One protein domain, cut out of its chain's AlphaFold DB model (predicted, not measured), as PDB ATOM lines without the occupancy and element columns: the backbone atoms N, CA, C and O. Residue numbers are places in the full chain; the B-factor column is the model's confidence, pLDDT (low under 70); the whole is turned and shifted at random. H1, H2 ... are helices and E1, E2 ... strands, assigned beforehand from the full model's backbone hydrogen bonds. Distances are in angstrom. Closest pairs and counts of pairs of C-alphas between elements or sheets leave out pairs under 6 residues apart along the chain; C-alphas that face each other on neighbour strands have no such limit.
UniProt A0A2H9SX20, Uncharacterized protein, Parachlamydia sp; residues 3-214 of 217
ATOM      1  N   ASP A   3     -16.999  11.188 -15.310       88.94
ATOM      2  CA  ASP A   3     -17.561   9.837 -15.414       88.94
ATOM      3  C   ASP A   3     -18.813   9.737 -14.536       88.94
ATOM      4  O   ASP A   3     -18.726   9.749 -13.306       88.94
ATOM      5  N   LEU A   4     -19.982   9.696 -15.176       86.56
ATOM      6  CA  LEU A   4     -21.291   9.623 -14.536       86.56
ATOM      7  C   LEU A   4     -21.694   8.161 -14.314       86.56
ATOM      8  O   LEU A   4     -21.678   7.340 -15.233       86.56
ATOM      9  N   GLY A   5     -22.098   7.837 -13.086       79.62
ATOM     10  CA  GLY A   5     -22.379   6.458 -12.691       79.62
ATOM     11  C   GLY A   5     -21.126   5.591 -12.762       79.62
ATOM     12  O   GLY A   5     -21.172   4.508 -13.332       79.62
ATOM     13  N   CYS A   6     -20.007   6.065 -12.210       79.44
ATOM     14  CA  CYS A   6     -18.681   5.457 -12.374       79.44
ATOM     15  C   CYS A   6     -18.496   4.078 -11.701       79.44
ATOM     16  O   CYS A   6     -17.412   3.496 -11.786       79.44
ATOM     17  N   GLY A   7     -19.508   3.554 -10.998       78.69
ATOM     18  CA  GLY A   7     -19.442   2.262 -10.311       78.69
ATOM     19  C   GLY A   7     -18.303   2.217  -9.291       78.69
ATOM     20  O   GLY A   7     -18.273   3.020  -8.359       78.69
ATOM     21  N   ASP A   8     -17.346   1.306  -9.500       82.06
ATOM     22  CA  ASP A   8     -16.169   1.142  -8.636       82.06
ATOM     23  C   ASP A   8     -15.005   2.109  -8.945       82.06
ATOM     24  O   ASP A   8     -13.950   2.046  -8.303       82.06
ATOM     25  N   GLY A   9     -15.190   3.001  -9.924       83.88
ATOM     26  CA  GLY A   9     -14.233   4.032 -10.330       83.88
ATOM     27  C   GLY A   9     -13.094   3.541 -11.221       83.88
ATOM     28  O   GLY A   9     -12.184   4.314 -11.517       83.88
ATOM     29  N   THR A  10     -13.113   2.277 -11.660       84.62
ATOM     30  CA  THR A  10     -12.005   1.700 -12.441       84.62
ATOM     31  C   THR A  10     -11.780   2.442 -13.756       84.62
ATOM     32  O   THR A  10     -10.632   2.703 -14.114       84.62
ATOM     33  N   PHE A  11     -12.848   2.828 -14.464       83.81
ATOM     34  CA  PHE A  11     -12.717   3.561 -15.725       83.81
ATOM     35  C   PHE A  11     -12.095   4.946 -15.520       83.81
ATOM     36  O   PHE A  11     -11.097   5.262 -16.164       83.81
ATOM     37  N   ALA A  12     -12.631   5.740 -14.588       88.44
ATOM     38  CA  ALA A  12     -12.084   7.048 -14.232       88.44
ATOM     39  C   ALA A  12     -10.593   6.968 -13.844       88.44
ATOM     40  O   ALA A  12      -9.770   7.718 -14.374       88.44
ATOM     41  N   ALA A  13     -10.219   6.008 -12.993       89.25
ATOM     42  CA  ALA A  13      -8.831   5.803 -12.583       89.25
ATOM     43  C   ALA A  13      -7.911   5.445 -13.766       89.25
ATOM     44  O   ALA A  13      -6.870   6.078 -13.956       89.25
ATOM     45  N   GLN A  14      -8.306   4.484 -14.608       88.44
ATOM     46  CA  GLN A  14      -7.538   4.102 -15.803       88.44
ATOM     47  C   GLN A  14      -7.431   5.249 -16.813       88.44
ATOM     48  O   GLN A  14      -6.391   5.426 -17.455       88.44
ATOM     49  N   PHE A  15      -8.493   6.048 -16.955       89.38
ATOM     50  CA  PHE A  15      -8.483   7.230 -17.807       89.38
ATOM     51  C   PHE A  15      -7.440   8.237 -17.314       89.38
ATOM     52  O   PHE A  15      -6.637   8.714 -18.119       89.38
ATOM     53  N   LYS A  16      -7.402   8.524 -16.003       92.06
ATOM     54  CA  LYS A  16      -6.399   9.424 -15.414       92.06
ATOM     55  C   LYS A  16      -4.982   8.919 -15.660       92.06
ATOM     56  O   LYS A  16      -4.140   9.679 -16.134       92.06
ATOM     57  N   GLU A  17      -4.716   7.645 -15.382       91.06
ATOM     58  CA  GLU A  17      -3.393   7.044 -15.597       91.06
ATOM     59  C   GLU A  17      -2.939   7.183 -17.051       91.06
ATOM     60  O   GLU A  17      -1.810   7.600 -17.326       91.06
ATOM     61  N   LYS A  18      -3.836   6.890 -17.995       88.81
ATOM     62  CA  LYS A  18      -3.550   7.021 -19.422       88.81
ATOM     63  C   LYS A  18      -3.323   8.474 -19.833       88.81
ATOM     64  O   LYS A  18      -2.421   8.741 -20.624       88.81
ATOM     65  N   ALA A  19      -4.091   9.412 -19.286       88.94
ATOM     66  CA  ALA A  19      -3.899  10.834 -19.538       88.94
ATOM     67  C   ALA A  19      -2.526  11.320 -19.044       88.94
ATOM     68  O   ALA A  19      -1.824  12.010 -19.783       88.94
ATOM     69  N   ILE A  20      -2.090  10.878 -17.857       91.75
ATOM     70  CA  ILE A  20      -0.746  11.158 -17.325       91.75
ATOM     71  C   ILE A  20       0.334  10.593 -18.260       91.75
ATOM     72  O   ILE A  20       1.270  11.307 -18.623       91.75
ATOM     73  N   GLN A  21       0.194   9.340 -18.710       92.81
ATOM     74  CA  GLN A  21       1.130   8.719 -19.663       92.81
ATOM     75  C   GLN A  21       1.212   9.488 -20.988       92.81
ATOM     76  O   GLN A  21       2.281   9.583 -21.593       92.81
ATOM     77  N   GLN A  22       0.092  10.062 -21.423       92.88
ATOM     78  CA  GLN A  22      -0.003  10.879 -22.634       92.88
ATOM     79  C   GLN A  22       0.354  12.354 -22.408       92.88
ATOM     80  O   GLN A  22       0.266  13.142 -23.348       92.88
ATOM     81  N   LYS A  23       0.796  12.731 -21.197       93.69
ATOM     82  CA  LYS A  23       1.124  14.112 -20.804       93.69
ATOM     83  C   LYS A  23      -0.028  15.092 -21.053       93.69
ATOM     84  O   LYS A  23       0.196  16.243 -21.421       93.69
ATOM     85  N   MET A  24      -1.259  14.621 -20.881       90.81
ATOM     86  CA  MET A  24      -2.453  15.450 -20.963       90.81
ATOM     87  C   MET A  24      -2.699  16.115 -19.611       90.81
ATOM     88  O   MET A  24      -2.733  15.437 -18.584       90.81
ATOM     89  N   ASP A  25      -2.916  17.427 -19.624       90.88
ATOM     90  CA  ASP A  25      -3.411  18.147 -18.455       90.88
ATOM     91  C   ASP A  25      -4.931  17.976 -18.384       90.88
ATOM     92  O   ASP A  25      -5.685  18.596 -19.137       90.88
ATOM     93  N   ILE A  26      -5.379  17.026 -17.562       91.25
ATOM     94  CA  ILE A  26      -6.798  16.739 -17.397       91.25
ATOM     95  C   ILE A  26      -7.147  16.482 -15.937       91.25
ATOM     96  O   ILE A  26      -6.470  15.730 -15.228       91.25
ATOM     97  N   GLN A  27      -8.272  17.059 -15.527       95.31
ATOM     98  CA  GLN A  27      -8.971  16.701 -14.305       95.31
ATOM     99  C   GLN A  27     -10.006  15.607 -14.589       95.31
ATOM    100  O   GLN A  27     -10.791  15.710 -15.541       95.31
ATOM    101  N   VAL A  28     -10.014  14.564 -13.765       93.62
ATOM    102  CA  VAL A  28     -10.955  13.445 -13.821       93.62
ATOM    103  C   VAL A  28     -11.879  13.503 -12.613       93.62
ATOM    104  O   VAL A  28     -11.435  13.474 -11.464       93.62
ATOM    105  N   ILE A  29     -13.173  13.580 -12.902       94.94
ATOM    106  CA  ILE A  29     -14.252  13.654 -11.925       94.94
ATOM    107  C   ILE A  29     -15.040  12.349 -11.995       94.94
ATOM    108  O   ILE A  29     -15.433  11.926 -13.081       94.94
ATOM    109  N   ALA A  30     -15.292  11.728 -10.850       90.44
ATOM    110  CA  ALA A  30     -16.166  10.569 -10.728       90.44
ATOM    111  C   ALA A  30     -17.451  10.964  -9.993       90.44
ATOM    112  O   ALA A  30     -17.392  11.592  -8.936       90.44
ATOM    113  N   ALA A  31     -18.607  10.610 -10.548       88.06
ATOM    114  CA  ALA A  31     -19.914  10.957 -10.000       88.06
ATOM    115  C   ALA A  31     -20.882   9.773 -10.086       88.06
ATOM    116  O   ALA A  31     -20.704   8.881 -10.918       88.06
ATOM    117  N   GLY A  32     -21.919   9.731  -9.246       75.44
ATOM    118  CA  GLY A  32     -22.736   8.512  -9.150       75.44
ATOM    119  C   GLY A  32     -21.991   7.365  -8.468       75.44
ATOM    120  O   GLY A  32     -22.285   6.201  -8.731       75.44
ATOM    121  N   ALA A  33     -20.973   7.696  -7.673       67.50
ATOM    122  CA  ALA A  33     -20.069   6.745  -7.056       67.50
ATOM    123  C   ALA A  33     -20.668   6.260  -5.732       67.50
ATOM    124  O   ALA A  33     -20.830   7.064  -4.819       67.50
ATOM    125  N   ASN A  34     -21.001   4.973  -5.625       66.81
ATOM    126  CA  ASN A  34     -21.500   4.385  -4.373       66.81
ATOM    127  C   ASN A  34     -20.548   3.316  -3.809       66.81
ATOM    128  O   ASN A  34     -20.480   3.161  -2.597       66.81
ATOM    129  N   ASP A  35     -19.754   2.655  -4.664       73.31
ATOM    130  CA  ASP A  35     -18.919   1.500  -4.298       73.31
ATOM    131  C   ASP A  35     -17.472   1.633  -4.817       73.31
ATOM    132  O   ASP A  35     -16.918   0.715  -5.428       73.31
ATOM    133  N   LEU A  36     -16.840   2.796  -4.622       80.25
ATOM    134  CA  LEU A  36     -15.470   3.018  -5.100       80.25
ATOM    135  C   LEU A  36     -14.463   2.095  -4.413       80.25
ATOM    136  O   LEU A  36     -14.383   2.023  -3.186       80.25
ATOM    137  N   LYS A  37     -13.605   1.457  -5.213       85.81
ATOM    138  CA  LYS A  37     -12.454   0.726  -4.674       85.81
ATOM    139  C   LYS A  37     -11.432   1.717  -4.105       85.81
ATOM    140  O   LYS A  37     -11.065   2.650  -4.820       85.81
ATOM    141  N   PRO A  38     -10.873   1.478  -2.903       89.69
ATOM    142  CA  PRO A  38      -9.869   2.363  -2.305       89.69
ATOM    143  C   PRO A  38      -8.700   2.699  -3.244       89.69
ATOM    144  O   PRO A  38      -8.331   3.859  -3.380       89.69
ATOM    145  N   ALA A  39      -8.201   1.709  -3.991       90.38
ATOM    146  CA  ALA A  39      -7.111   1.894  -4.954       90.38
ATOM    147  C   ALA A  39      -7.449   2.823  -6.141       90.38
ATOM    148  O   ALA A  39      -6.541   3.315  -6.810       90.38
ATOM    149  N   ASN A  40      -8.736   3.038  -6.431       90.88
ATOM    150  CA  ASN A  40      -9.193   3.950  -7.479       90.88
ATOM    151  C   ASN A  40      -9.404   5.371  -6.936       90.88
ATOM    152  O   ASN A  40      -9.160   6.327  -7.665       90.88
ATOM    153  N   ILE A  41      -9.806   5.517  -5.665       89.44
ATOM    154  CA  ILE A  41     -10.044   6.820  -5.016       89.44
ATOM    155  C   ILE A  41      -8.795   7.701  -5.090       89.44
ATOM    156  O   ILE A  41      -8.884   8.856  -5.490       89.44
ATOM    157  N   GLU A  42      -7.626   7.140  -4.781       90.75
ATOM    158  CA  GLU A  42      -6.344   7.866  -4.775       90.75
ATOM    159  C   GLU A  42      -5.925   8.397  -6.157       90.75
ATOM    160  O   GLU A  42      -5.040   9.245  -6.259       90.75
ATOM    161  N   LYS A  43      -6.545   7.895  -7.230       91.75
ATOM    162  CA  LYS A  43      -6.211   8.232  -8.619       91.75
ATOM    163  C   LYS A  43      -7.180   9.233  -9.244       91.75
ATOM    164  O   LYS A  43      -6.933   9.682 -10.358       91.75
ATOM    165  N   ILE A  44      -8.290   9.551  -8.584       93.50
ATOM    166  CA  ILE A  44      -9.350  10.412  -9.122       93.50
ATOM    167  C   ILE A  44      -9.249  11.789  -8.458       93.50
ATOM    168  O   ILE A  44      -9.119  11.886  -7.242       93.50
ATOM    169  N   ASP A  45      -9.327  12.869  -9.241       95.75
ATOM    170  CA  ASP A  45      -9.106  14.225  -8.716       95.75
ATOM    171  C   ASP A  45     -10.282  14.730  -7.866       95.75
ATOM    172  O   ASP A  45     -10.091  15.488  -6.912       95.75
ATOM    173  N   LYS A  46     -11.515  14.356  -8.236       95.56
ATOM    174  CA  LYS A  46     -12.751  14.754  -7.549       95.56
ATOM    175  C   LYS A  46     -13.780  13.634  -7.578       95.56
ATOM    176  O   LYS A  46     -13.987  13.005  -8.614       95.56
ATOM    177  N   ILE A  47     -14.452  13.424  -6.452       92.75
ATOM    178  CA  ILE A  47     -15.472  12.389  -6.295       92.75
ATOM    179  C   ILE A  47     -16.738  13.023  -5.732       92.75
ATOM    180  O   ILE A  47     -16.692  13.685  -4.696       92.75
ATOM    181  N   TYR A  48     -17.860  12.762  -6.395       89.62
ATOM    182  CA  TYR A  48     -19.193  13.144  -5.950       89.62
ATOM    183  C   TYR A  48     -20.026  11.886  -5.703       89.62
ATOM    184  O   TYR A  48     -20.393  11.159  -6.629       89.62
ATOM    185  N   TYR A  49     -20.320  11.637  -4.431       83.31
ATOM    186  CA  TYR A  49     -21.197  10.548  -4.005       83.31
ATOM    187  C   TYR A  49     -22.661  10.914  -4.250       83.31
ATOM    188  O   TYR A  49     -23.026  12.086  -4.184       83.31
ATOM    189  N   GLY A  50     -23.511   9.922  -4.501       74.25
ATOM    190  CA  GLY A  50     -24.937  10.140  -4.754       74.25
ATOM    191  C   GLY A  50     -25.305  10.166  -6.236       74.25
ATOM    192  O   GLY A  50     -24.451  10.173  -7.117       74.25
ATOM    193  N   PHE A  51     -26.606  10.109  -6.504       73.62
ATOM    194  CA  PHE A  51     -27.157   9.741  -7.808       73.62
ATOM    195  C   PHE A  51     -27.161  10.885  -8.820       73.62
ATOM    196  O   PHE A  51     -27.332  12.054  -8.479       73.62
ATOM    197  N   ILE A  52     -27.030  10.519 -10.093       79.94
ATOM    198  CA  ILE A  52     -27.228  11.423 -11.223       79.94
ATOM    199  C   ILE A  52     -28.672  11.254 -11.720       79.94
ATOM    200  O   ILE A  52     -29.133  10.117 -11.846       79.94
ATOM    201  N   PRO A  53     -29.400  12.344 -12.014       78.38
ATOM    202  CA  PRO A  53     -28.935  13.730 -12.078       78.38
ATOM    203  C   PRO A  53     -29.164  14.573 -10.805       78.38
ATOM    204  O   PRO A  53     -29.092  15.795 -10.860       78.38
ATOM    205  N   GLN A  54     -29.434  13.959  -9.647       78.62
ATOM    206  CA  GLN A  54     -29.724  14.683  -8.395       78.62
ATOM    207  C   GLN A  54     -28.491  15.311  -7.727       78.62
ATOM    208  O   GLN A  54     -28.635  16.114  -6.811       78.62
ATOM    209  N   GLN A  55     -27.282  14.949  -8.154       84.62
ATOM    210  CA  GLN A  55     -26.045  15.495  -7.611       84.62
ATOM    211  C   GLN A  55     -25.784  16.916  -8.142       84.62
ATOM    212  O   GLN A  55     -25.017  17.117  -9.083       84.62
ATOM    213  N   THR A  56     -26.443  17.918  -7.563       84.00
ATOM    214  CA  THR A  56     -26.359  19.317  -8.014       84.00
ATOM    215  C   THR A  56     -25.022  19.985  -7.696       84.00
ATOM    216  O   THR A  56     -24.598  20.840  -8.467       84.00
ATOM    217  N   GLN A  57     -24.291  19.540  -6.666       89.56
ATOM    218  CA  GLN A  57     -22.978  20.110  -6.323       89.56
ATOM    219  C   GLN A  57     -21.973  19.982  -7.480       89.56
ATOM    220  O   GLN A  57     -21.146  20.859  -7.703       89.56
ATOM    221  N   LEU A  58     -22.056  18.895  -8.254       91.25
ATOM    222  CA  LEU A  58     -21.218  18.717  -9.440       91.25
ATOM    223  C   LEU A  58     -21.544  19.753 -10.531       91.25
ATOM    224  O   LEU A  58     -20.638  20.211 -11.225       91.25
ATOM    225  N   LEU A  59     -22.810  20.150 -10.681       90.06
ATOM    226  CA  LEU A  59     -23.178  21.229 -11.596       90.06
ATOM    227  C   LEU A  59     -22.672  22.581 -11.081       90.06
ATOM    228  O   LEU A  59     -22.109  23.333 -11.871       90.06
ATOM    229  N   ASP A  60     -22.802  22.865  -9.782       90.94
ATOM    230  CA  ASP A  60     -22.281  24.107  -9.187       90.94
ATOM    231  C   ASP A  60     -20.771  24.261  -9.409       90.94
ATOM    232  O   ASP A  60     -20.290  25.339  -9.760       90.94
ATOM    233  N   ASP A  61     -20.026  23.167  -9.260       92.19
ATOM    234  CA  ASP A  61     -18.571  23.195  -9.354       92.19
ATOM    235  C   ASP A  61     -18.069  23.170 -10.815       92.19
ATOM    236  O   ASP A  61     -17.032  23.768 -11.120       92.19
ATOM    237  N   PHE A  62     -18.778  22.484 -11.727       92.44
ATOM    238  CA  PHE A  62     -18.247  22.105 -13.050       92.44
ATOM    239  C   PHE A  62     -19.173  22.334 -14.258       92.44
ATOM    240  O   PHE A  62     -18.832  21.903 -15.369       92.44
ATOM    241  N   ALA A  63     -20.311  23.021 -14.110       91.19
ATOM    242  CA  ALA A  63     -21.143  23.391 -15.259       91.19
ATOM    243  C   ALA A  63     -20.332  24.166 -16.312       91.19
ATOM    244  O   ALA A  63     -19.584  25.094 -15.998       91.19
ATOM    245  N   GLY A  64     -20.463  23.762 -17.576       90.69
ATOM    246  CA  GLY A  64     -19.779  24.389 -18.704       90.69
ATOM    247  C   GLY A  64     -18.269  24.132 -18.797       90.69
ATOM    248  O   GLY A  64     -17.603  24.820 -19.572       90.69
ATOM    249  N   GLN A  65     -17.708  23.189 -18.027       92.00
ATOM    250  CA  GLN A  65     -16.249  23.000 -17.913       92.00
ATOM    251  C   GLN A  65     -15.732  21.662 -18.467       92.00
ATOM    252  O   GLN A  65     -14.524  21.473 -18.621       92.00
ATOM    253  N   CYS A  66     -16.604  20.700 -18.770       92.81
ATOM    254  CA  CYS A  66     -16.182  19.373 -19.205       92.81
ATOM    255  C   CYS A  66     -16.058  19.277 -20.735       92.81
ATOM    256  O   CYS A  66     -17.054  19.292 -21.450       92.81
ATOM    257  N   GLY A  67     -14.849  19.042 -21.254       92.69
ATOM    258  CA  GLY A  67     -14.665  18.655 -22.666       92.69
ATOM    259  C   GLY A  67     -15.217  17.261 -23.005       92.69
ATOM    260  O   GLY A  67     -15.651  16.994 -24.127       92.69
ATOM    261  N   LEU A  68     -15.242  16.366 -22.013       91.25
ATOM    262  CA  LEU A  68     -15.760  15.008 -22.136       91.25
ATOM    263  C   LEU A  68     -16.573  14.644 -20.895       91.25
ATOM    264  O   LEU A  68     -16.046  14.677 -19.779       91.25
ATOM    265  N   VAL A  69     -17.821  14.251 -21.116       91.44
ATOM    266  CA  VAL A  69     -18.660  13.550 -20.144       91.44
ATOM    267  C   VAL A  69     -18.829  12.128 -20.659       91.44
ATOM    268  O   VAL A  69     -19.145  11.919 -21.830       91.44
ATOM    269  N   VAL A  70     -18.592  11.142 -19.812       85.44
ATOM    270  CA  VAL A  70     -18.878   9.745 -20.115       85.44
ATOM    271  C   VAL A  70     -19.870   9.208 -19.109       85.44
ATOM    272  O   VAL A  70     -19.963   9.685 -17.983       85.44
ATOM    273  N   GLU A  71     -20.584   8.184 -19.521       79.38
ATOM    274  CA  GLU A  71     -21.449   7.411 -18.665       79.38
ATOM    275  C   GLU A  71     -21.126   5.939 -18.904       79.38
ATOM    276  O   GLU A  71     -21.497   5.359 -19.927       79.38
ATOM    277  N   THR A  72     -20.350   5.370 -17.981       65.69
ATOM    278  CA  THR A  72     -19.723   4.050 -18.152       65.69
ATOM    279  C   THR A  72     -20.664   2.896 -17.782       65.69
ATOM    280  O   THR A  72     -20.559   1.805 -18.340       65.69
ATOM    281  N   TYR A  73     -21.620   3.136 -16.874       59.53
ATOM    282  CA  TYR A  73     -22.628   2.148 -16.443       59.53
ATOM    283  C   TYR A  73     -24.081   2.645 -16.564       59.53
ATOM    284  O   TYR A  73     -25.033   1.885 -16.360       59.53
ATOM    285  N   GLY A  74     -24.283   3.915 -16.913       51.25
ATOM    286  CA  GLY A  74     -25.601   4.543 -16.948       51.25
ATOM    287  C   GLY A  74     -26.563   4.202 -18.101       51.25
ATOM    288  O   GLY A  74     -27.757   4.386 -17.864       51.25
ATOM    289  N   PRO A  75     -26.178   3.606 -19.256       49.53
ATOM    290  CA  PRO A  75     -27.190   3.097 -20.186       49.53
ATOM    291  C   PRO A  75     -28.085   2.060 -19.497       49.53
ATOM    292  O   PRO A  75     -29.301   2.032 -19.676       49.53
ATOM    293  N   THR A  76     -27.499   1.263 -18.597       46.84
ATOM    294  CA  THR A  76     -28.289   0.501 -17.642       46.84
ATOM    295  C   THR A  76     -28.838   1.407 -16.553       46.84
ATOM    296  O   THR A  76     -30.039   1.481 -16.504       46.84
ATOM    297  N   THR A  77     -28.072   2.163 -15.763       53.47
ATOM    298  CA  THR A  77     -28.567   2.820 -14.525       53.47
ATOM    299  C   THR A  77     -29.581   3.974 -14.691       53.47
ATOM    300  O   THR A  77     -30.372   4.212 -13.781       53.47
ATOM    301  N   TYR A  78     -29.600   4.691 -15.820       60.03
ATOM    302  CA  TYR A  78     -30.303   5.979 -15.953       60.03
ATOM    303  C   TYR A  78     -31.221   6.109 -17.183       60.03
ATOM    304  O   TYR A  78     -31.854   7.151 -17.364       60.03
ATOM    305  N   HIS A  79     -31.386   5.053 -17.996       58.62
ATOM    306  CA  HIS A  79     -32.262   5.071 -19.187       58.62
ATOM    307  C   HIS A  79     -33.737   5.394 -18.898       58.62
ATOM    308  O   HIS A  79     -34.488   5.686 -19.825       58.62
ATOM    309  N   LYS A  80     -34.145   5.324 -17.628       60.94
ATOM    310  CA  LYS A  80     -35.503   5.587 -17.144       60.94
ATOM    311  C   LYS A  80     -35.828   7.081 -17.037       60.94
ATOM    312  O   LYS A  80     -36.945   7.498 -17.330       60.94
ATOM    313  N   ASN A  81     -34.818   7.920 -16.800       73.62
ATOM    314  CA  ASN A  81     -34.937   9.377 -16.903       73.62
ATOM    315  C   ASN A  81     -33.962   9.937 -17.959       73.62
ATOM    316  O   ASN A  81     -33.065  10.723 -17.642       73.62
ATOM    317  N   PRO A  82     -34.116   9.538 -19.237       78.94
ATOM    318  CA  PRO A  82     -33.141   9.860 -20.269       78.94
ATOM    319  C   PRO A  82     -33.082  11.368 -20.525       78.94
ATOM    320  O   PRO A  82     -32.013  11.905 -20.793       78.94
ATOM    321  N   ALA A  83     -34.209  12.077 -20.396       85.31
ATOM    322  CA  ALA A  83     -34.266  13.507 -20.669       85.31
ATOM    323  C   ALA A  83     -33.441  14.326 -19.662       85.31
ATOM    324  O   ALA A  83     -32.599  15.125 -20.074       85.31
ATOM    325  N   HIS A  84     -33.629  14.105 -18.354       86.38
ATOM    326  CA  HIS A  84     -32.888  14.858 -17.334       86.38
ATOM    327  C   HIS A  84     -31.411  14.486 -17.311       86.38
ATOM    328  O   HIS A  84     -30.589  15.350 -17.030       86.38
ATOM    329  N   VAL A  85     -31.062  13.237 -17.631       86.06
ATOM    330  CA  VAL A  85     -29.665  12.772 -17.684       86.06
ATOM    331  C   VAL A  85     -28.935  13.376 -18.880       86.06
ATOM    332  O   VAL A  85     -27.840  13.910 -18.715       86.06
ATOM    333  N   ILE A  86     -29.558  13.384 -20.067       88.12
ATOM    334  CA  ILE A  86     -28.993  14.073 -21.237       88.12
ATOM    335  C   ILE A  86     -28.842  15.566 -20.936       88.12
ATOM    336  O   ILE A  86     -27.791  16.134 -21.230       88.12
ATOM    337  N   ALA A  87     -29.854  16.204 -20.336       90.44
ATOM    338  CA  ALA A  87     -29.775  17.613 -19.960       90.44
ATOM    339  C   ALA A  87     -28.634  17.869 -18.962       90.44
ATOM    340  O   ALA A  87     -27.824  18.762 -19.183       90.44
ATOM    341  N   TYR A  88     -28.513  17.043 -17.924       90.81
ATOM    342  CA  TYR A  88     -27.457  17.138 -16.918       90.81
ATOM    343  C   TYR A  88     -26.062  17.007 -17.542       90.81
ATOM    344  O   TYR A  88     -25.192  17.848 -17.320       90.81
ATOM    345  N   ALA A  89     -25.861  15.999 -18.397       90.81
ATOM    346  CA  ALA A  89     -24.606  15.815 -19.117       90.81
ATOM    347  C   ALA A  89     -24.286  17.025 -20.007       90.81
ATOM    348  O   ALA A  89     -23.157  17.505 -19.995       90.81
ATOM    349  N   LEU A  90     -25.273  17.559 -20.732       91.38
ATOM    350  CA  LEU A  90     -25.106  18.752 -21.563       91.38
ATOM    351  C   LEU A  90     -24.758  20.013 -20.754       91.38
ATOM    352  O   LEU A  90     -23.995  20.832 -21.258       91.38
ATOM    353  N   TYR A  91     -25.275  20.171 -19.528       91.88
ATOM    354  CA  TYR A  91     -24.920  21.291 -18.637       91.88
ATOM    355  C   TYR A  91     -23.460  21.246 -18.200       91.88
ATOM    356  O   TYR A  91     -22.830  22.288 -18.045       91.88
ATOM    357  N   LEU A  92     -22.898  20.050 -18.027       92.06
ATOM    358  CA  LEU A  92     -21.484  19.897 -17.695       92.06
ATOM    359  C   LEU A  92     -20.566  20.240 -18.867       92.06
ATOM    360  O   LEU A  92     -19.411  20.600 -18.641       92.06
ATOM    361  N   LEU A  93     -21.039  20.119 -20.110       92.62
ATOM    362  CA  LEU A  93     -20.183  20.263 -21.282       92.62
ATOM    363  C   LEU A  93     -19.746  21.705 -21.527       92.62
ATOM    364  O   LEU A  93     -20.547  22.638 -21.526       92.62
ATOM    365  N   GLU A  94     -18.463  21.861 -21.845       92.00
ATOM    366  CA  GLU A  94     -17.918  23.117 -22.352       92.00
ATOM    367  C   GLU A  94     -18.474  23.471 -23.744       92.00
ATOM    368  O   GLU A  94     -19.214  22.707 -24.374       92.00
ATOM    369  N   ARG A  95     -18.056  24.629 -24.277       90.81
ATOM    370  CA  ARG A  95     -18.521  25.159 -25.574       90.81
ATOM    371  C   ARG A  95     -18.492  24.124 -26.706       90.81
ATOM    372  O   ARG A  95     -19.359  24.154 -27.580       90.81
ATOM    373  N   THR A  96     -17.491  23.247 -26.706       91.88
ATOM    374  CA  THR A  96     -17.329  22.139 -27.654       91.88
ATOM    375  C   THR A  96     -17.068  20.836 -26.912       91.88
ATOM    376  O   THR A  96     -15.949  20.335 -26.901       91.88
ATOM    377  N   GLY A  97     -18.106  20.293 -26.287       92.06
ATOM    378  CA  GLY A  97     -18.013  19.052 -25.530       92.06
ATOM    379  C   GLY A  97     -18.511  17.812 -26.278       92.06
ATOM    380  O   GLY A  97     -19.247  17.885 -27.270       92.06
ATOM    381  N   THR A  98     -18.125  16.646 -25.763       91.19
ATOM    382  CA  THR A  98     -18.690  15.346 -26.150       91.19
ATOM    383  C   THR A  98     -19.280  14.645 -24.930       91.19
ATOM    384  O   THR A  98     -18.625  14.557 -23.896       91.19
ATOM    385  N   TYR A  99     -20.487  14.104 -25.073       88.69
ATOM    386  CA  TYR A  99     -21.093  13.176 -24.129       88.69
ATOM    387  C   TYR A  99     -21.152  11.771 -24.742       88.69
ATOM    388  O   TYR A  99     -21.681  11.582 -25.838       88.69
ATOM    389  N   SER A 100     -20.577  10.793 -24.048       81.38
ATOM    390  CA  SER A 100     -20.553   9.383 -24.441       81.38
ATOM    391  C   SER A 100     -21.359   8.554 -23.446       81.38
ATOM    392  O   SER A 100     -21.059   8.563 -22.257       81.38
ATOM    393  N   CYS A 101     -22.367   7.829 -23.923       73.81
ATOM    394  CA  CYS A 101     -23.134   6.880 -23.118       73.81
ATOM    395  C   CYS A 101     -22.725   5.471 -23.565       73.81
ATOM    396  O   CYS A 101     -23.210   4.966 -24.577       73.81
ATOM    397  N   ILE A 102     -21.762   4.871 -22.860       63.06
ATOM    398  CA  ILE A 102     -21.121   3.617 -23.271       63.06
ATOM    399  C   ILE A 102     -21.932   2.444 -22.716       63.06
ATOM    400  O   ILE A 102     -21.898   2.180 -21.519       63.06
ATOM    401  N   SER A 103     -22.608   1.676 -23.575       51.47
ATOM    402  CA  SER A 103     -23.159   0.361 -23.205       51.47
ATOM    403  C   SER A 103     -22.311  -0.752 -23.808       51.47
ATOM    404  O   SER A 103     -22.381  -1.042 -25.001       51.47
ATOM    405  N   SER A 104     -21.510  -1.423 -22.980       39.66
ATOM    406  CA  SER A 104     -20.793  -2.642 -23.383       39.66
ATOM    407  C   SER A 104     -21.667  -3.907 -23.312       39.66
ATOM    408  O   SER A 104     -21.229  -4.988 -23.716       39.66
ATOM    409  N   THR A 105     -22.907  -3.790 -22.819       39.31
ATOM    410  CA  THR A 105     -23.716  -4.926 -22.354       39.31
ATOM    411  C   THR A 105     -24.863  -5.312 -23.288       39.31
ATOM    412  O   THR A 105     -25.295  -6.467 -23.258       39.31
ATOM    413  N   THR A 106     -25.319  -4.440 -24.192       44.28
ATOM    414  CA  THR A 106     -26.520  -4.703 -25.010       44.28
ATOM    415  C   THR A 106     -26.189  -4.931 -26.490       44.28
ATOM    416  O   THR A 106     -25.240  -4.379 -27.039       44.28
ATOM    417  N   LYS A 107     -26.861  -5.900 -27.143       41.38
ATOM    418  CA  LYS A 107     -26.710  -6.151 -28.601       41.38
ATOM    419  C   LYS A 107     -27.395  -5.047 -29.414       41.38
ATOM    420  O   LYS A 107     -26.954  -4.752 -30.518       41.38
ATOM    421  N   ASP A 108     -28.356  -4.375 -28.790       48.16
ATOM    422  CA  ASP A 108     -29.200  -3.342 -29.374       48.16
ATOM    423  C   ASP A 108     -28.759  -1.951 -28.890       48.16
ATOM    424  O   ASP A 108     -29.421  -1.307 -28.075       48.16
ATOM    425  N   GLY A 109     -27.578  -1.525 -29.357       50.75
ATOM    426  CA  GLY A 109     -26.812  -0.374 -28.852       50.75
ATOM    427  C   GLY A 109     -27.525   0.986 -28.823       50.75
ATOM    428  O   GLY A 109     -27.079   1.871 -28.102       50.75
ATOM    429  N   GLU A 110     -28.649   1.166 -29.525       52.19
ATOM    430  CA  GLU A 110     -29.460   2.387 -29.396       52.19
ATOM    431  C   GLU A 110     -30.536   2.272 -28.311       52.19
ATOM    432  O   GLU A 110     -30.644   3.175 -27.483       52.19
ATOM    433  N   HIS A 111     -31.296   1.172 -28.267       53.44
ATOM    434  CA  HIS A 111     -32.496   1.029 -27.427       53.44
ATOM    435  C   HIS A 111     -32.222   1.064 -25.920       53.44
ATOM    436  O   HIS A 111     -33.103   1.429 -25.148       53.44
ATOM    437  N   HIS A 112     -31.005   0.717 -25.505       53.16
ATOM    438  CA  HIS A 112     -30.608   0.673 -24.096       53.16
ATOM    439  C   HIS A 112     -29.681   1.819 -23.686       53.16
ATOM    440  O   HIS A 112     -29.009   1.718 -22.668       53.16
ATOM    441  N   SER A 113     -29.605   2.883 -24.484       65.44
ATOM    442  CA  SER A 113     -28.918   4.122 -24.114       65.44
ATOM    443  C   SER A 113     -29.934   5.217 -23.821       65.44
ATOM    444  O   SER A 113     -31.069   5.163 -24.304       65.44
ATOM    445  N   VAL A 114     -29.522   6.270 -23.111       65.88
ATOM    446  CA  VAL A 114     -30.366   7.468 -22.956       65.88
ATOM    447  C   VAL A 114     -30.747   8.084 -24.315       65.88
ATOM    448  O   VAL A 114     -31.801   8.703 -24.440       65.88
ATOM    449  N   PHE A 115     -29.954   7.844 -25.370       73.12
ATOM    450  CA  PHE A 115     -30.244   8.282 -26.742       73.12
ATOM    451  C   PHE A 115     -31.306   7.432 -27.461       73.12
ATOM    452  O   PHE A 115     -31.837   7.869 -28.487       73.12
ATOM    453  N   GLY A 116     -31.634   6.247 -26.937       69.94
ATOM    454  CA  GLY A 116     -32.647   5.345 -27.491       69.94
ATOM    455  C   GLY A 116     -34.062   5.905 -27.410       69.94
ATOM    456  O   GLY A 116     -34.877   5.678 -28.305       69.94
ATOM    457  N   ASN A 117     -34.348   6.712 -26.385       77.00
ATOM    458  CA  ASN A 117     -35.615   7.424 -26.278       77.00
ATOM    459  C   ASN A 117     -35.592   8.676 -27.172       77.00
ATOM    460  O   ASN A 117     -35.248   9.780 -26.743       77.00
ATOM    461  N   ARG A 118     -35.971   8.502 -28.446       82.50
ATOM    462  CA  ARG A 118     -35.968   9.584 -29.448       82.50
ATOM    463  C   ARG A 118     -36.880  10.753 -29.064       82.50
ATOM    464  O   ARG A 118     -36.528  11.893 -29.361       82.50
ATOM    465  N   LYS A 119     -38.011  10.506 -28.388       85.06
ATOM    466  CA  LYS A 119     -38.926  11.562 -27.909       85.06
ATOM    467  C   LYS A 119     -38.225  12.445 -26.872       85.06
ATOM    468  O   LYS A 119     -38.171  13.662 -27.049       85.06
ATOM    469  N   ALA A 120     -37.618  11.830 -25.855       84.44
ATOM    470  CA  ALA A 120     -36.846  12.525 -24.828       84.44
ATOM    471  C   ALA A 120     -35.644  13.273 -25.419       84.44
ATOM    472  O   ALA A 120     -35.501  14.477 -25.201       84.44
ATOM    473  N   PHE A 121     -34.826  12.598 -26.234       86.38
ATOM    474  CA  PHE A 121     -33.663  13.208 -26.878       86.38
ATOM    475  C   PHE A 121     -34.042  14.427 -27.727       86.38
ATOM    476  O   PHE A 121     -33.417  15.480 -27.603       86.38
ATOM    477  N   ASN A 122     -35.079  14.321 -28.564       90.50
ATOM    478  CA  ASN A 122     -35.519  15.430 -29.410       90.50
ATOM    479  C   ASN A 122     -36.068  16.601 -28.587       90.50
ATOM    480  O   ASN A 122     -35.826  17.753 -28.950       90.50
ATOM    481  N   CYS A 123     -36.759  16.326 -27.476       91.50
ATOM    482  CA  CYS A 123     -37.225  17.361 -26.555       91.50
ATOM    483  C   CYS A 123     -36.050  18.127 -25.938       91.50
ATOM    484  O   CYS A 123     -35.999  19.354 -26.041       91.50
ATOM    485  N   VAL A 124     -35.062  17.413 -25.388       90.69
ATOM    486  CA  VAL A 124     -33.850  18.030 -24.827       90.69
ATOM    487  C   VAL A 124     -33.104  18.816 -25.902       90.69
ATOM    488  O   VAL A 124     -32.821  19.998 -25.719       90.69
ATOM    489  N   LYS A 125     -32.851  18.205 -27.065       91.81
ATOM    490  CA  LYS A 125     -32.172  18.857 -28.188       91.81
ATOM    491  C   LYS A 125     -32.859  20.161 -28.588       91.81
ATOM    492  O   LYS A 125     -32.177  21.165 -28.774       91.81
ATOM    493  N   LYS A 126     -34.191  20.156 -28.712       92.81
ATOM    494  CA  LYS A 126     -34.964  21.353 -29.048       92.81
ATOM    495  C   LYS A 126     -34.815  22.430 -27.976       92.81
ATOM    496  O   LYS A 126     -34.493  23.559 -28.324       92.81
ATOM    497  N   SER A 127     -34.976  22.087 -26.699       91.31
ATOM    498  CA  SER A 127     -34.819  23.059 -25.613       91.31
ATOM    499  C   SER A 127     -33.419  23.680 -25.590       91.31
ATOM    500  O   SER A 127     -33.291  24.880 -25.371       91.31
ATOM    501  N   PHE A 128     -32.372  22.905 -25.885       90.62
ATOM    502  CA  PHE A 128     -31.006  23.427 -25.948       90.62
ATOM    503  C   PHE A 128     -30.723  24.298 -27.177       90.62
ATOM    504  O   PHE A 128     -29.995  25.284 -27.066       90.62
ATOM    505  N   ILE A 129     -31.295  23.963 -28.337       90.62
ATOM    506  CA  ILE A 129     -31.252  24.833 -29.522       90.62
ATOM    507  C   ILE A 129     -31.935  26.167 -29.201       90.62
ATOM    508  O   ILE A 129     -31.350  27.221 -29.433       90.62
ATOM    509  N   ASP A 130     -33.145  26.110 -28.641       89.25
ATOM    510  CA  ASP A 130     -33.996  27.284 -28.440       89.25
ATOM    511  C   ASP A 130     -33.447  28.216 -27.337       89.25
ATOM    512  O   ASP A 130     -33.540  29.435 -27.469       89.25
ATOM    513  N   LYS A 131     -32.849  27.666 -26.267       86.62
ATOM    514  CA  LYS A 131     -32.377  28.447 -25.104       86.62
ATOM    515  C   LYS A 131     -30.898  28.810 -25.128       86.62
ATOM    516  O   LYS A 131     -30.534  29.895 -24.686       86.62
ATOM    517  N   PHE A 132     -30.052  27.902 -25.605       86.44
ATOM    518  CA  PHE A 132     -28.593  28.031 -25.489       86.44
ATOM    519  C   PHE A 132     -27.902  28.209 -26.843       86.44
ATOM    520  O   PHE A 132     -26.671  28.209 -26.911       86.44
ATOM    521  N   ASP A 133     -28.677  28.339 -27.928       89.19
ATOM    522  CA  ASP A 133     -28.180  28.383 -29.307       89.19
ATOM    523  C   ASP A 133     -27.143  27.268 -29.563       89.19
ATOM    524  O   ASP A 133     -26.021  27.483 -30.042       89.19
ATOM    525  N   ALA A 134     -27.503  26.058 -29.131       89.31
ATOM    526  CA  ALA A 134     -26.649  24.885 -29.190       89.31
ATOM    527  C   ALA A 134     -26.890  24.098 -30.481       89.31
ATOM    528  O   ALA A 134     -28.021  23.792 -30.844       89.31
ATOM    529  N   ASN A 135     -25.819  23.676 -31.147       91.62
ATOM    530  CA  ASN A 135     -25.893  22.659 -32.187       91.62
ATOM    531  C   ASN A 135     -25.546  21.293 -31.588       91.62
ATOM    532  O   ASN A 135     -24.415  21.083 -31.153       91.62
ATOM    533  N   ILE A 136     -26.519  20.382 -31.575       90.44
ATOM    534  CA  ILE A 136     -26.389  19.032 -31.018       90.44
ATOM    535  C   ILE A 136     -26.490  17.999 -32.143       90.44
ATOM    536  O   ILE A 136     -27.511  17.912 -32.843       90.44
ATOM    537  N   SER A 137     -25.455  17.172 -32.279       88.50
ATOM    538  CA  SER A 137     -25.397  16.063 -33.231       88.50
ATOM    539  C   SER A 137     -25.097  14.735 -32.541       88.50
ATOM    540  O   SER A 137     -24.425  14.687 -31.514       88.50
ATOM    541  N   LEU A 138     -25.611  13.653 -33.125       84.25
ATOM    542  CA  LEU A 138     -25.229  12.292 -32.763       84.25
ATOM    543  C   LEU A 138     -24.188  11.795 -33.764       84.25
ATOM    544  O   LEU A 138     -24.329  12.010 -34.970       84.25
ATOM    545  N   ILE A 139     -23.147  11.145 -33.262       79.75
ATOM    546  CA  ILE A 139     -22.070  10.550 -34.044       79.75
ATOM    547  C   ILE A 139     -22.028   9.069 -33.722       79.75
ATOM    548  O   ILE A 139     -21.758   8.682 -32.589       79.75
ATOM    549  N   TYR A 140     -22.247   8.258 -34.748       75.62
ATOM    550  CA  TYR A 140     -22.130   6.815 -34.649       75.62
ATOM    551  C   TYR A 140     -20.708   6.399 -35.002       75.62
ATOM    552  O   TYR A 140     -20.170   6.803 -36.034       75.62
ATOM    553  N   THR A 141     -20.093   5.612 -34.131       68.19
ATOM    554  CA  THR A 141     -18.738   5.088 -34.313       68.19
ATOM    555  C   THR A 141     -18.708   3.599 -33.997       68.19
ATOM    556  O   THR A 141     -19.622   3.069 -33.377       68.19
ATOM    557  N   SER A 142     -17.671   2.898 -34.437       70.50
ATOM    558  CA  SER A 142     -17.487   1.476 -34.149       70.50
ATOM    559  C   SER A 142     -16.331   1.299 -33.168       70.50
ATOM    560  O   SER A 142     -15.218   1.758 -33.429       70.50
ATOM    561  N   ILE A 143     -16.577   0.613 -32.051       66.50
ATOM    562  CA  ILE A 143     -15.581   0.355 -31.003       66.50
ATOM    563  C   ILE A 143     -15.359  -1.149 -30.811       66.50
ATOM    564  O   ILE A 143     -16.239  -1.968 -31.066       66.50
ATOM    565  N   LYS A 144     -14.162  -1.525 -30.351       68.50
ATOM    566  CA  LYS A 144     -13.845  -2.908 -29.961       68.50
ATOM    567  C   LYS A 144     -14.347  -3.156 -28.538       68.50
ATOM    568  O   LYS A 144     -13.935  -2.449 -27.622       68.50
ATOM    569  N   SER A 145     -15.201  -4.157 -28.345       62.16
ATOM    570  CA  SER A 145     -15.688  -4.551 -27.021       62.16
ATOM    571  C   SER A 145     -14.610  -5.292 -26.230       62.16
ATOM    572  O   SER A 145     -13.927  -6.153 -26.771       62.16
ATOM    573  N   GLN A 146     -14.479  -4.997 -24.937       61.72
ATOM    574  CA  GLN A 146     -13.587  -5.743 -24.038       61.72
ATOM    575  C   GLN A 146     -14.273  -6.925 -23.339       61.72
ATOM    576  O   GLN A 146     -13.607  -7.711 -22.674       61.72
ATOM    577  N   VAL A 147     -15.594  -7.051 -23.476       59.47
ATOM    578  CA  VAL A 147     -16.406  -8.075 -22.789       59.47
ATOM    579  C   VAL A 147     -17.151  -8.987 -23.758       59.47
ATOM    580  O   VAL A 147     -17.584 -10.072 -23.383       59.47
ATOM    581  N   ARG A 148     -17.291  -8.569 -25.020       64.25
ATOM    582  CA  ARG A 148     -17.848  -9.391 -26.091       64.25
ATOM    583  C   ARG A 148     -16.754  -9.795 -27.049       64.25
ATOM    584  O   ARG A 148     -16.079  -8.946 -27.628       64.25
ATOM    585  N   PHE A 149     -16.659 -11.094 -27.261       74.50
ATOM    586  CA  PHE A 149     -15.708 -11.711 -28.164       74.50
ATOM    587  C   PHE A 149     -16.474 -12.471 -29.243       74.50
ATOM    588  O   PHE A 149     -17.596 -12.933 -29.021       74.50
ATOM    589  N   LYS A 150     -15.890 -12.547 -30.433       82.50
ATOM    590  CA  LYS A 150     -16.348 -13.431 -31.501       82.50
ATOM    591  C   LYS A 150     -15.996 -14.879 -31.145       82.50
ATOM    592  O   LYS A 150     -15.213 -15.130 -30.232       82.50
ATOM    593  N   GLU A 151     -16.539 -15.826 -31.904       88.31
ATOM    594  CA  GLU A 151     -16.255 -17.261 -31.735       88.31
ATOM    595  C   GLU A 151     -14.758 -17.594 -31.867       88.31
ATOM    596  O   GLU A 151     -14.277 -18.531 -31.240       88.31
ATOM    597  N   ASP A 152     -14.004 -16.784 -32.618       89.69
ATOM    598  CA  ASP A 152     -12.550 -16.903 -32.795       89.69
ATOM    599  C   ASP A 152     -11.717 -16.305 -31.637       89.69
ATOM    600  O   ASP A 152     -10.490 -16.248 -31.718       89.69
ATOM    601  N   GLY A 153     -12.365 -15.830 -30.567       82.50
ATOM    602  CA  GLY A 153     -11.707 -15.230 -29.405       82.50
ATOM    603  C   GLY A 153     -11.243 -13.782 -29.603       82.50
ATOM    604  O   GLY A 153     -10.656 -13.204 -28.688       82.50
ATOM    605  N   THR A 154     -11.504 -13.155 -30.755       86.12
ATOM    606  CA  THR A 154     -11.180 -11.736 -30.976       86.12
ATOM    607  C   THR A 154     -12.283 -10.804 -30.452       86.12
ATOM    608  O   THR A 154     -13.462 -11.160 -30.493       86.12
ATOM    609  N   PRO A 155     -11.952  -9.588 -29.974       74.12
ATOM    610  CA  PRO A 155     -12.940  -8.576 -29.593       74.12
ATOM    611  C   PRO A 155     -14.000  -8.315 -30.674       74.12
ATOM    612  O   PRO A 155     -13.674  -8.031 -31.833       74.12
ATOM    613  N   ALA A 156     -15.278  -8.359 -30.294       72.81
ATOM    614  CA  ALA A 156     -16.377  -7.986 -31.178       72.81
ATOM    615  C   ALA A 156     -16.370  -6.471 -31.448       72.81
ATOM    616  O   ALA A 156     -16.001  -5.677 -30.583       72.81
ATOM    617  N   ILE A 157     -16.807  -6.066 -32.643       70.50
ATOM    618  CA  ILE A 157     -17.053  -4.654 -32.962       70.50
ATOM    619  C   ILE A 157     -18.490  -4.320 -32.573       70.50
ATOM    620  O   ILE A 157     -19.413  -5.020 -32.989       70.50
ATOM    621  N   VAL A 158     -18.673  -3.271 -31.779       64.62
ATOM    622  CA  VAL A 158     -19.987  -2.754 -31.379       64.62
ATOM    623  C   VAL A 158     -20.139  -1.315 -31.857       64.62
ATOM    624  O   VAL A 158     -19.160  -0.571 -31.923       64.62
ATOM    625  N   ASN A 159     -21.362  -0.942 -32.228       62.81
ATOM    626  CA  ASN A 159     -21.680   0.436 -32.579       62.81
ATOM    627  C   ASN A 159     -21.889   1.245 -31.302       62.81
ATOM    628  O   ASN A 159     -22.587   0.806 -30.392       62.81
ATOM    629  N   ASP A 160     -21.278   2.416 -31.271       66.31
ATOM    630  CA  ASP A 160     -21.325   3.389 -30.194       66.31
ATOM    631  C   ASP A 160     -21.953   4.685 -30.714       66.31
ATOM    632  O   ASP A 160     -21.836   5.017 -31.900       66.31
ATOM    633  N   CYS A 161     -22.637   5.402 -29.830       71.81
ATOM    634  CA  CYS A 161     -23.317   6.649 -30.131       71.81
ATOM    635  C   CYS A 161     -22.794   7.734 -29.194       71.81
ATOM    636  O   CYS A 161     -22.921   7.656 -27.974       71.81
ATOM    637  N   LEU A 162     -22.211   8.769 -29.786       77.50
ATOM    638  CA  LEU A 162     -21.711   9.938 -29.082       77.50
ATOM    639  C   LEU A 162     -22.623  11.120 -29.367       77.50
ATOM    640  O   LEU A 162     -22.968  11.380 -30.518       77.50
ATOM    641  N   LEU A 163     -22.937  11.899 -28.344       86.00
ATOM    642  CA  LEU A 163     -23.517  13.219 -28.509       86.00
ATOM    643  C   LEU A 163     -22.379  14.238 -28.566       86.00
ATOM    644  O   LEU A 163     -21.562  14.322 -27.652       86.00
ATOM    645  N   ARG A 164     -22.334  15.058 -29.619       87.94
ATOM    646  CA  ARG A 164     -21.485  16.254 -29.665       87.94
ATOM    647  C   ARG A 164     -22.325  17.512 -29.605       87.94
ATOM    648  O   ARG A 164     -23.364  17.604 -30.259       87.94
ATOM    649  N   VAL A 165     -21.827  18.489 -28.858       90.38
ATOM    650  CA  VAL A 165     -22.444  19.806 -28.748       90.38
ATOM    651  C   VAL A 165     -21.483  20.893 -29.205       90.38
ATOM    652  O   VAL A 165     -20.268  20.804 -29.024       90.38
ATOM    653  N   ARG A 166     -22.045  21.935 -29.812       91.56
ATOM    654  CA  ARG A 166     -21.364  23.197 -30.076       91.56
ATOM    655  C   ARG A 166     -22.271  24.354 -29.691       91.56
ATOM    656  O   ARG A 166     -23.258  24.604 -30.380       91.56
ATOM    657  N   PHE A 167     -21.908  25.084 -28.648       85.00
ATOM    658  CA  PHE A 167     -22.604  26.301 -28.233       85.00
ATOM    659  C   PHE A 167     -22.077  27.514 -29.013       85.00
ATOM    660  O   PHE A 167     -20.859  27.678 -29.191       85.00
ATOM    661  N   LYS A 168     -22.973  28.382 -29.512       80.31
ATOM    662  CA  LYS A 168     -22.541  29.605 -30.211       80.31
ATOM    663  C   LYS A 168     -21.927  30.639 -29.257       80.31
ATOM    664  O   LYS A 168     -20.962  31.291 -29.660       80.31
ATOM    665  N   GLY A 169     -22.397  30.722 -28.009       69.25
ATOM    666  CA  GLY A 169     -21.887  31.612 -26.951       69.25
ATOM    667  C   GLY A 169     -21.177  30.894 -25.792       69.25
ATOM    668  O   GLY A 169     -20.876  29.703 -25.882       69.25
ATOM    669  N   HIS A 170     -20.894  31.630 -24.711       59.03
ATOM    670  CA  HIS A 170     -20.514  31.031 -23.427       59.03
ATOM    671  C   HIS A 170     -21.754  30.424 -22.775       59.03
ATOM    672  O   HIS A 170     -22.783  31.088 -22.678       59.03
ATOM    673  N   ASN A 171     -21.641  29.175 -22.333       61.81
ATOM    674  CA  ASN A 171     -22.694  28.481 -21.613       61.81
ATOM    675  C   ASN A 171     -22.373  28.599 -20.118       61.81
ATOM    676  O   ASN A 171     -21.675  27.752 -19.570       61.81
ATOM    677  N   TYR A 172     -22.762  29.711 -19.493       56.88
ATOM    678  CA  TYR A 172     -22.746  29.807 -18.034       56.88
ATOM    679  C   TYR A 172     -24.170  29.564 -17.573       56.88
ATOM    680  O   TYR A 172     -25.042  30.402 -17.781       56.88
ATOM    681  N   VAL A 173     -24.406  28.365 -17.062       65.00
ATOM    682  CA  VAL A 173     -25.739  27.869 -16.744       65.00
ATOM    683  C   VAL A 173     -25.671  27.313 -15.333       65.00
ATOM    684  O   VAL A 173     -24.892  26.396 -15.077       65.00
ATOM    685  N   GLY A 174     -26.412  27.923 -14.411       71.31
ATOM    686  CA  GLY A 174     -26.413  27.527 -13.004       71.31
ATOM    687  C   GLY A 174     -27.343  26.343 -12.735       71.31
ATOM    688  O   GLY A 174     -28.152  25.962 -13.586       71.31
ATOM    689  N   VAL A 175     -27.286  25.793 -11.520       82.12
ATOM    690  CA  VAL A 175     -28.216  24.738 -11.066       82.12
ATOM    691  C   VAL A 175     -29.681  25.167 -11.197       82.12
ATOM    692  O   VAL A 175     -30.512  24.378 -11.638       82.12
ATOM    693  N   SER A 176     -30.001  26.435 -10.923       85.00
ATOM    694  CA  SER A 176     -31.362  26.969 -11.074       85.00
ATOM    695  C   SER A 176     -31.890  26.877 -12.510       85.00
ATOM    696  O   SER A 176     -33.071  26.607 -12.741       85.00
ATOM    697  N   ASP A 177     -31.016  27.084 -13.494       85.12
ATOM    698  CA  ASP A 177     -31.386  26.979 -14.903       85.12
ATOM    699  C   ASP A 177     -31.608  25.517 -15.293       85.12
ATOM    700  O   ASP A 177     -32.492  25.228 -16.101       85.12
ATOM    701  N   TYR A 178     -30.815  24.600 -14.725       88.44
ATOM    702  CA  TYR A 178     -30.988  23.159 -14.908       88.44
ATOM    703  C   TYR A 178     -32.352  22.699 -14.380       88.44
ATOM    704  O   TYR A 178     -33.103  22.057 -15.112       88.44
ATOM    705  N   GLU A 179     -32.714  23.088 -13.156       88.38
ATOM    706  CA  GLU A 179     -34.013  22.756 -12.557       88.38
ATOM    707  C   GLU A 179     -35.181  23.332 -13.370       88.38
ATOM    708  O   GLU A 179     -36.151  22.625 -13.653       88.38
ATOM    709  N   THR A 180     -35.057  24.583 -13.824       89.50
ATOM    710  CA  THR A 180     -36.056  25.228 -14.695       89.50
ATOM    711  C   THR A 180     -36.219  24.467 -16.009       89.50
ATOM    712  O   THR A 180     -37.336  24.212 -16.461       89.50
ATOM    713  N   LEU A 181     -35.107  24.064 -16.634       89.25
ATOM    714  CA  LEU A 181     -35.140  23.268 -17.855       89.25
ATOM    715  C   LEU A 181     -35.790  21.897 -17.623       89.25
ATOM    716  O   LEU A 181     -36.563  21.455 -18.472       89.25
ATOM    717  N   CYS A 182     -35.492  21.234 -16.506       87.88
ATOM    718  CA  CYS A 182     -36.126  19.968 -16.153       87.88
ATOM    719  C   CYS A 182     -37.642  20.116 -16.006       87.88
ATOM    720  O   CYS A 182     -38.367  19.309 -16.582       87.88
ATOM    721  N   GLY A 183     -38.118  21.177 -15.345       87.88
ATOM    722  CA  GLY A 183     -39.550  21.472 -15.244       87.88
ATOM    723  C   GLY A 183     -40.226  21.610 -16.613       87.88
ATOM    724  O   GLY A 183     -41.235  20.966 -16.878       87.88
ATOM    725  N   GLU A 184     -39.627  22.362 -17.536       89.19
ATOM    726  CA  GLU A 184     -40.168  22.515 -18.897       89.19
ATOM    727  C   GLU A 184     -40.103  21.234 -19.739       89.19
ATOM    728  O   GLU A 184     -40.921  21.022 -20.638       89.19
ATOM    729  N   ILE A 185     -39.082  20.402 -19.522       88.94
ATOM    730  CA  ILE A 185     -38.989  19.086 -20.157       88.94
ATOM    731  C   ILE A 185     -40.131  18.202 -19.650       88.94
ATOM    732  O   ILE A 185     -40.799  17.568 -20.470       88.94
ATOM    733  N   ASP A 186     -40.390  18.204 -18.342       86.94
ATOM    734  CA  ASP A 186     -41.476  17.435 -17.735       86.94
ATOM    735  C   ASP A 186     -42.851  17.912 -18.222       86.94
ATOM    736  O   ASP A 186     -43.717  17.093 -18.517       86.94
ATOM    737  N   GLU A 187     -43.060  19.220 -18.389       87.69
ATOM    738  CA  GLU A 187     -44.299  19.763 -18.969       87.69
ATOM    739  C   GLU A 187     -44.561  19.241 -20.393       87.69
ATOM    740  O   GLU A 187     -45.710  19.031 -20.786       87.69
ATOM    741  N   LYS A 188     -43.501  19.005 -21.179       87.56
ATOM    742  CA  LYS A 188     -43.597  18.526 -22.571       87.56
ATOM    743  C   LYS A 188     -43.702  17.008 -22.681       87.56
ATOM    744  O   LYS A 188     -44.297  16.504 -23.637       87.56
ATOM    745  N   LEU A 189     -43.058  16.274 -21.775       83.38
ATOM    746  CA  LEU A 189     -42.943  14.815 -21.841       83.38
ATOM    747  C   LEU A 189     -43.879  14.079 -20.875       83.38
ATOM    748  O   LEU A 189     -44.084  12.881 -21.074       83.38
ATOM    749  N   GLY A 190     -44.462  14.776 -19.898       80.19
ATOM    750  CA  GLY A 190     -45.093  14.200 -18.709       80.19
ATOM    751  C   GLY A 190     -44.094  14.096 -17.552       80.19
ATOM    752  O   GLY A 190     -42.890  14.104 -17.772       80.19
ATOM    753  N   GLN A 191     -44.566  13.993 -16.310       68.69
ATOM    754  CA  GLN A 191     -43.678  13.755 -15.166       68.69
ATOM    755  C   GLN A 191     -43.140  12.317 -15.209       68.69
ATOM    756  O   GLN A 191     -43.910  11.397 -15.493       68.69
ATOM    757  N   PRO A 192     -41.850  12.084 -14.912       65.88
ATOM    758  CA  PRO A 192     -41.343  10.727 -14.833       65.88
ATOM    759  C   PRO A 192     -41.934  10.032 -13.586       65.88
ATOM    760  O   PRO A 192     -41.765  10.490 -12.454       65.88
ATOM    761  N   GLU A 193     -42.639   8.921 -13.787       59.81
ATOM    762  CA  GLU A 193     -43.346   8.166 -12.754       59.81
ATOM    763  C   GLU A 193     -42.438   7.145 -12.058       59.81
ATOM    764  O   GLU A 193     -41.688   6.440 -12.733       59.81
ATOM    765  N   PRO A 194     -42.500   7.009 -10.722       55.56
ATOM    766  CA  PRO A 194     -41.761   5.977 -10.007       55.56
ATOM    767  C   PRO A 194     -42.179   4.573 -10.478       55.56
ATOM    768  O   PRO A 194     -43.338   4.186 -10.385       55.56
ATOM    769  N   GLU A 195     -41.236   3.783 -10.962       50.78
ATOM    770  CA  GLU A 195     -41.428   2.401 -11.363       50.78
ATOM    771  C   GLU A 195     -41.422   1.510 -10.109       50.78
ATOM    772  O   GLU A 195     -40.448   1.503  -9.362       50.78
ATOM    773  N   ASN A 196     -42.500   0.755  -9.863       40.38
ATOM    774  CA  ASN A 196     -42.766   0.017  -8.608       40.38
ATOM    775  C   ASN A 196     -41.696  -1.004  -8.159       40.38
ATOM    776  O   ASN A 196     -41.803  -1.575  -7.074       40.38
ATOM    777  N   THR A 197     -40.663  -1.248  -8.956       46.97
ATOM    778  CA  THR A 197     -39.513  -2.081  -8.601       46.97
ATOM    779  C   THR A 197     -38.324  -1.207  -8.209       46.97
ATOM    780  O   THR A 197     -37.709  -0.562  -9.057       46.97
ATOM    781  N   SER A 198     -37.953  -1.220  -6.921       37.34
ATOM    782  CA  SER A 198     -36.646  -0.711  -6.488       37.34
ATOM    783  C   SER A 198     -35.553  -1.458  -7.242       37.34
ATOM    784  O   SER A 198     -35.419  -2.674  -7.139       37.34
ATOM    785  N   TRP A 199     -34.789  -0.718  -8.030       41.88
ATOM    786  CA  TRP A 199     -33.758  -1.281  -8.897       41.88
ATOM    787  C   TRP A 199     -32.497  -1.645  -8.115       41.88
ATOM    788  O   TRP A 199     -31.784  -2.573  -8.476       41.88
ATOM    789  N   PHE A 200     -32.212  -0.960  -7.013       35.97
ATOM    790  CA  PHE A 200     -30.991  -1.191  -6.257       35.97
ATOM    791  C   PHE A 200     -31.274  -1.129  -4.760       35.97
ATOM    792  O   PHE A 200     -31.873  -0.169  -4.278       35.97
ATOM    793  N   ALA A 201     -30.833  -2.160  -4.042       35.81
ATOM    794  CA  ALA A 201     -30.699  -2.158  -2.594       35.81
ATOM    795  C   ALA A 201     -29.197  -2.177  -2.292       35.81
ATOM    796  O   ALA A 201     -28.545  -3.214  -2.416       35.81
ATOM    797  N   ALA A 202     -28.640  -1.018  -1.943       32.56
ATOM    798  CA  ALA A 202     -27.280  -0.938  -1.424       32.56
ATOM    799  C   ALA A 202     -27.306  -1.357   0.052       32.56
ATOM    800  O   ALA A 202     -28.148  -0.873   0.807       32.56
ATOM    801  N   GLY A 203     -26.408  -2.251   0.473       31.78
ATOM    802  CA  GLY A 203     -26.177  -2.502   1.900       31.78
ATOM    803  C   GLY A 203     -27.326  -3.171   2.662       31.78
ATOM    804  O   GLY A 203     -27.623  -2.766   3.776       31.78
ATOM    805  N   GLY A 204     -27.966  -4.202   2.099       30.69
ATOM    806  CA  GLY A 204     -28.792  -5.118   2.895       30.69
ATOM    807  C   GLY A 204     -29.940  -4.455   3.671       30.69
ATOM    808  O   GLY A 204     -30.034  -4.645   4.878       30.69
ATOM    809  N   SER A 205     -30.845  -3.774   2.956       37.44
ATOM    810  CA  SER A 205     -32.194  -3.324   3.376       37.44
ATOM    811  C   SER A 205     -32.390  -1.938   4.015       37.44
ATOM    812  O   SER A 205     -33.539  -1.579   4.258       37.44
ATOM    813  N   GLU A 206     -31.362  -1.104   4.193       35.75
ATOM    814  CA  GLU A 206     -31.552   0.220   4.829       35.75
ATOM    815  C   GLU A 206     -31.877   1.376   3.859       35.75
ATOM    816  O   GLU A 206     -32.278   2.454   4.299       35.75
ATOM    817  N   PHE A 207     -31.766   1.176   2.540       32.44
ATOM    818  CA  PHE A 207     -32.020   2.230   1.552       32.44
ATOM    819  C   PHE A 207     -32.567   1.675   0.229       32.44
ATOM    820  O   PHE A 207     -31.955   0.797  -0.386       32.44
ATOM    821  N   SER A 208     -33.709   2.198  -0.229       30.20
ATOM    822  CA  SER A 208     -34.302   1.883  -1.533       30.20
ATOM    823  C   SER A 208     -34.723   3.167  -2.257       30.20
ATOM    824  O   SER A 208     -35.265   4.092  -1.654       30.20
ATOM    825  N   ILE A 209     -34.455   3.239  -3.565       33.78
ATOM    826  CA  ILE A 209     -34.949   4.314  -4.437       33.78
ATOM    827  C   ILE A 209     -35.776   3.694  -5.558       33.78
ATOM    828  O   ILE A 209     -35.396   2.693  -6.173       33.78
ATOM    829  N   THR A 210     -36.909   4.325  -5.830       36.88
ATOM    830  CA  THR A 210     -37.812   4.010  -6.932       36.88
ATOM    831  C   THR A 210     -37.375   4.804  -8.166       36.88
ATOM    832  O   THR A 210     -37.378   6.036  -8.145       36.88
ATOM    833  N   ALA A 211     -36.941   4.121  -9.228       38.44
ATOM    834  CA  ALA A 211     -36.524   4.774 -10.474       38.44
ATOM    835  C   ALA A 211     -37.712   5.506 -11.108       38.44
ATOM    836  O   ALA A 211     -38.801   4.957 -11.101       38.44
ATOM    837  N   LYS A 212     -37.537   6.713 -11.656       41.41
ATOM    838  CA  LYS A 212     -38.628   7.451 -12.318       41.41
ATOM    839  C   LYS A 212     -38.547   7.302 -13.845       41.41
ATOM    840  O   LYS A 212     -37.459   7.463 -14.390       41.41
ATOM    841  N   ASN A 213     -39.672   7.009 -14.499       44.84
ATOM    842  CA  ASN A 213     -39.838   6.713 -15.926       44.84
ATOM    843  C   ASN A 213     -40.788   7.694 -16.605       44.84
ATOM    844  O   ASN A 213     -41.918   7.842 -16.159       44.84
ATOM    845  N   TYR A 214     -40.424   8.256 -17.755       46.81
ATOM    846  CA  TYR A 214     -41.458   8.820 -18.630       46.81
ATOM    847  C   TYR A 214     -42.268   7.670 -19.229       46.81
ATOM    848  O   TYR A 214     -41.711   6.854 -19.965       46.81
TER     849      TYR A 214
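AT A GLANCE: This is residues 3 to 214 of the 217 residues of an uncharacterized protein of Parachlamydia sp (UniProt A0A2H9SX20). A twisted sheet, E3 E4 E6 E5, has H5 and H6 on one face and H7 packed on both helices, while the long hairpin of E5 and E6 runs on past E3 and E4. A small parallel sheet, E1 E2, forms a second part with H1, H2 and H3, E1 coming near E3; the hairpin E7 E8 is set off after H7. The 212 printed residues include seven named helices and eight named strands, in the order H1 E1 H2 E2 H3 E3 H4 H5 E4 H6 E5 E6 H7 E7 E8, a mixed class; the large sheet is mixed. The whole is compact, with a radius of gyration of the C-alphas of 17.1 A and spans of 48 by 43 by 36 A.

HOW THE PARTS SIT: E3, residues 66 to 71, is parallel to E4, residues 93 to 101, with N 69 and O 98 2.9 A apart. E6, residues 155 to 167, is antiparallel to E4 (N 99 and O 163, 2.8 A) and forms a hairpin with E5, residues 134 to 149 (N 139 and O 162, 2.8 A). H5, residues 82 to 92, is on the sheet at a height of 9.2 A. H6, residues 118 to 132, is on the same face, at 6.9 A, over none of the strands. H5, H6 and H7, residues 175 to 189, form a bundle, a group of three helices; H5 touches H7, closest at the C-alphas of His 84 and Cys 182, 6.2 A, at a shallow tilt of 26 degrees, opposite ways. H3, residues 56 to 62, touches H5, closest at the C-alphas of Phe 62 and Leu 92, 6.1 A. E1, residues 29 to 33, and E2, residues 46 to 49, are parallel, with N 48 and O 30 2.8 A apart. H1, residues 10 to 21, touches H2, residues 38 to 41, with residues 10 to 13 alone, closest at the C-alphas of Ala 13 and Asn 40, 5.4 A. H4, residues 74 to 77, touches no helix. E7, residues 193 to 201, and E8, residues 208 to 213, form a hairpin with N 195 and O 211 2.7 A apart. In H1, H3, H5, H6 and H7 every O i to N i+4 pair is within hydrogen-bond range; H2 and H4 are too short for one.

IN THESE COORDINATES: H1 begins at C-alpha 10, (-12.005, 1.700, -12.441), and E8 ends at C-alpha 213, (-39.838, 6.713, -15.926). E5 is 38.2 A long and bends by 63 degrees at residue 146; E6 is 36.2 A, H7 20.8 A and H6 20.3 A. E4 bends by 132 degrees at residue 97.

THE WHOLE: The C-alphas farthest apart are those of Asp 152 and Ser 176, 52.4 A. The printed part has no cut, and the link from E4 to H6, 16 residues, is long. Mean pLDDT of the printed part is 76.2; residues 72 to 80, 102 to 114 and 191 to 214 are among those under 70.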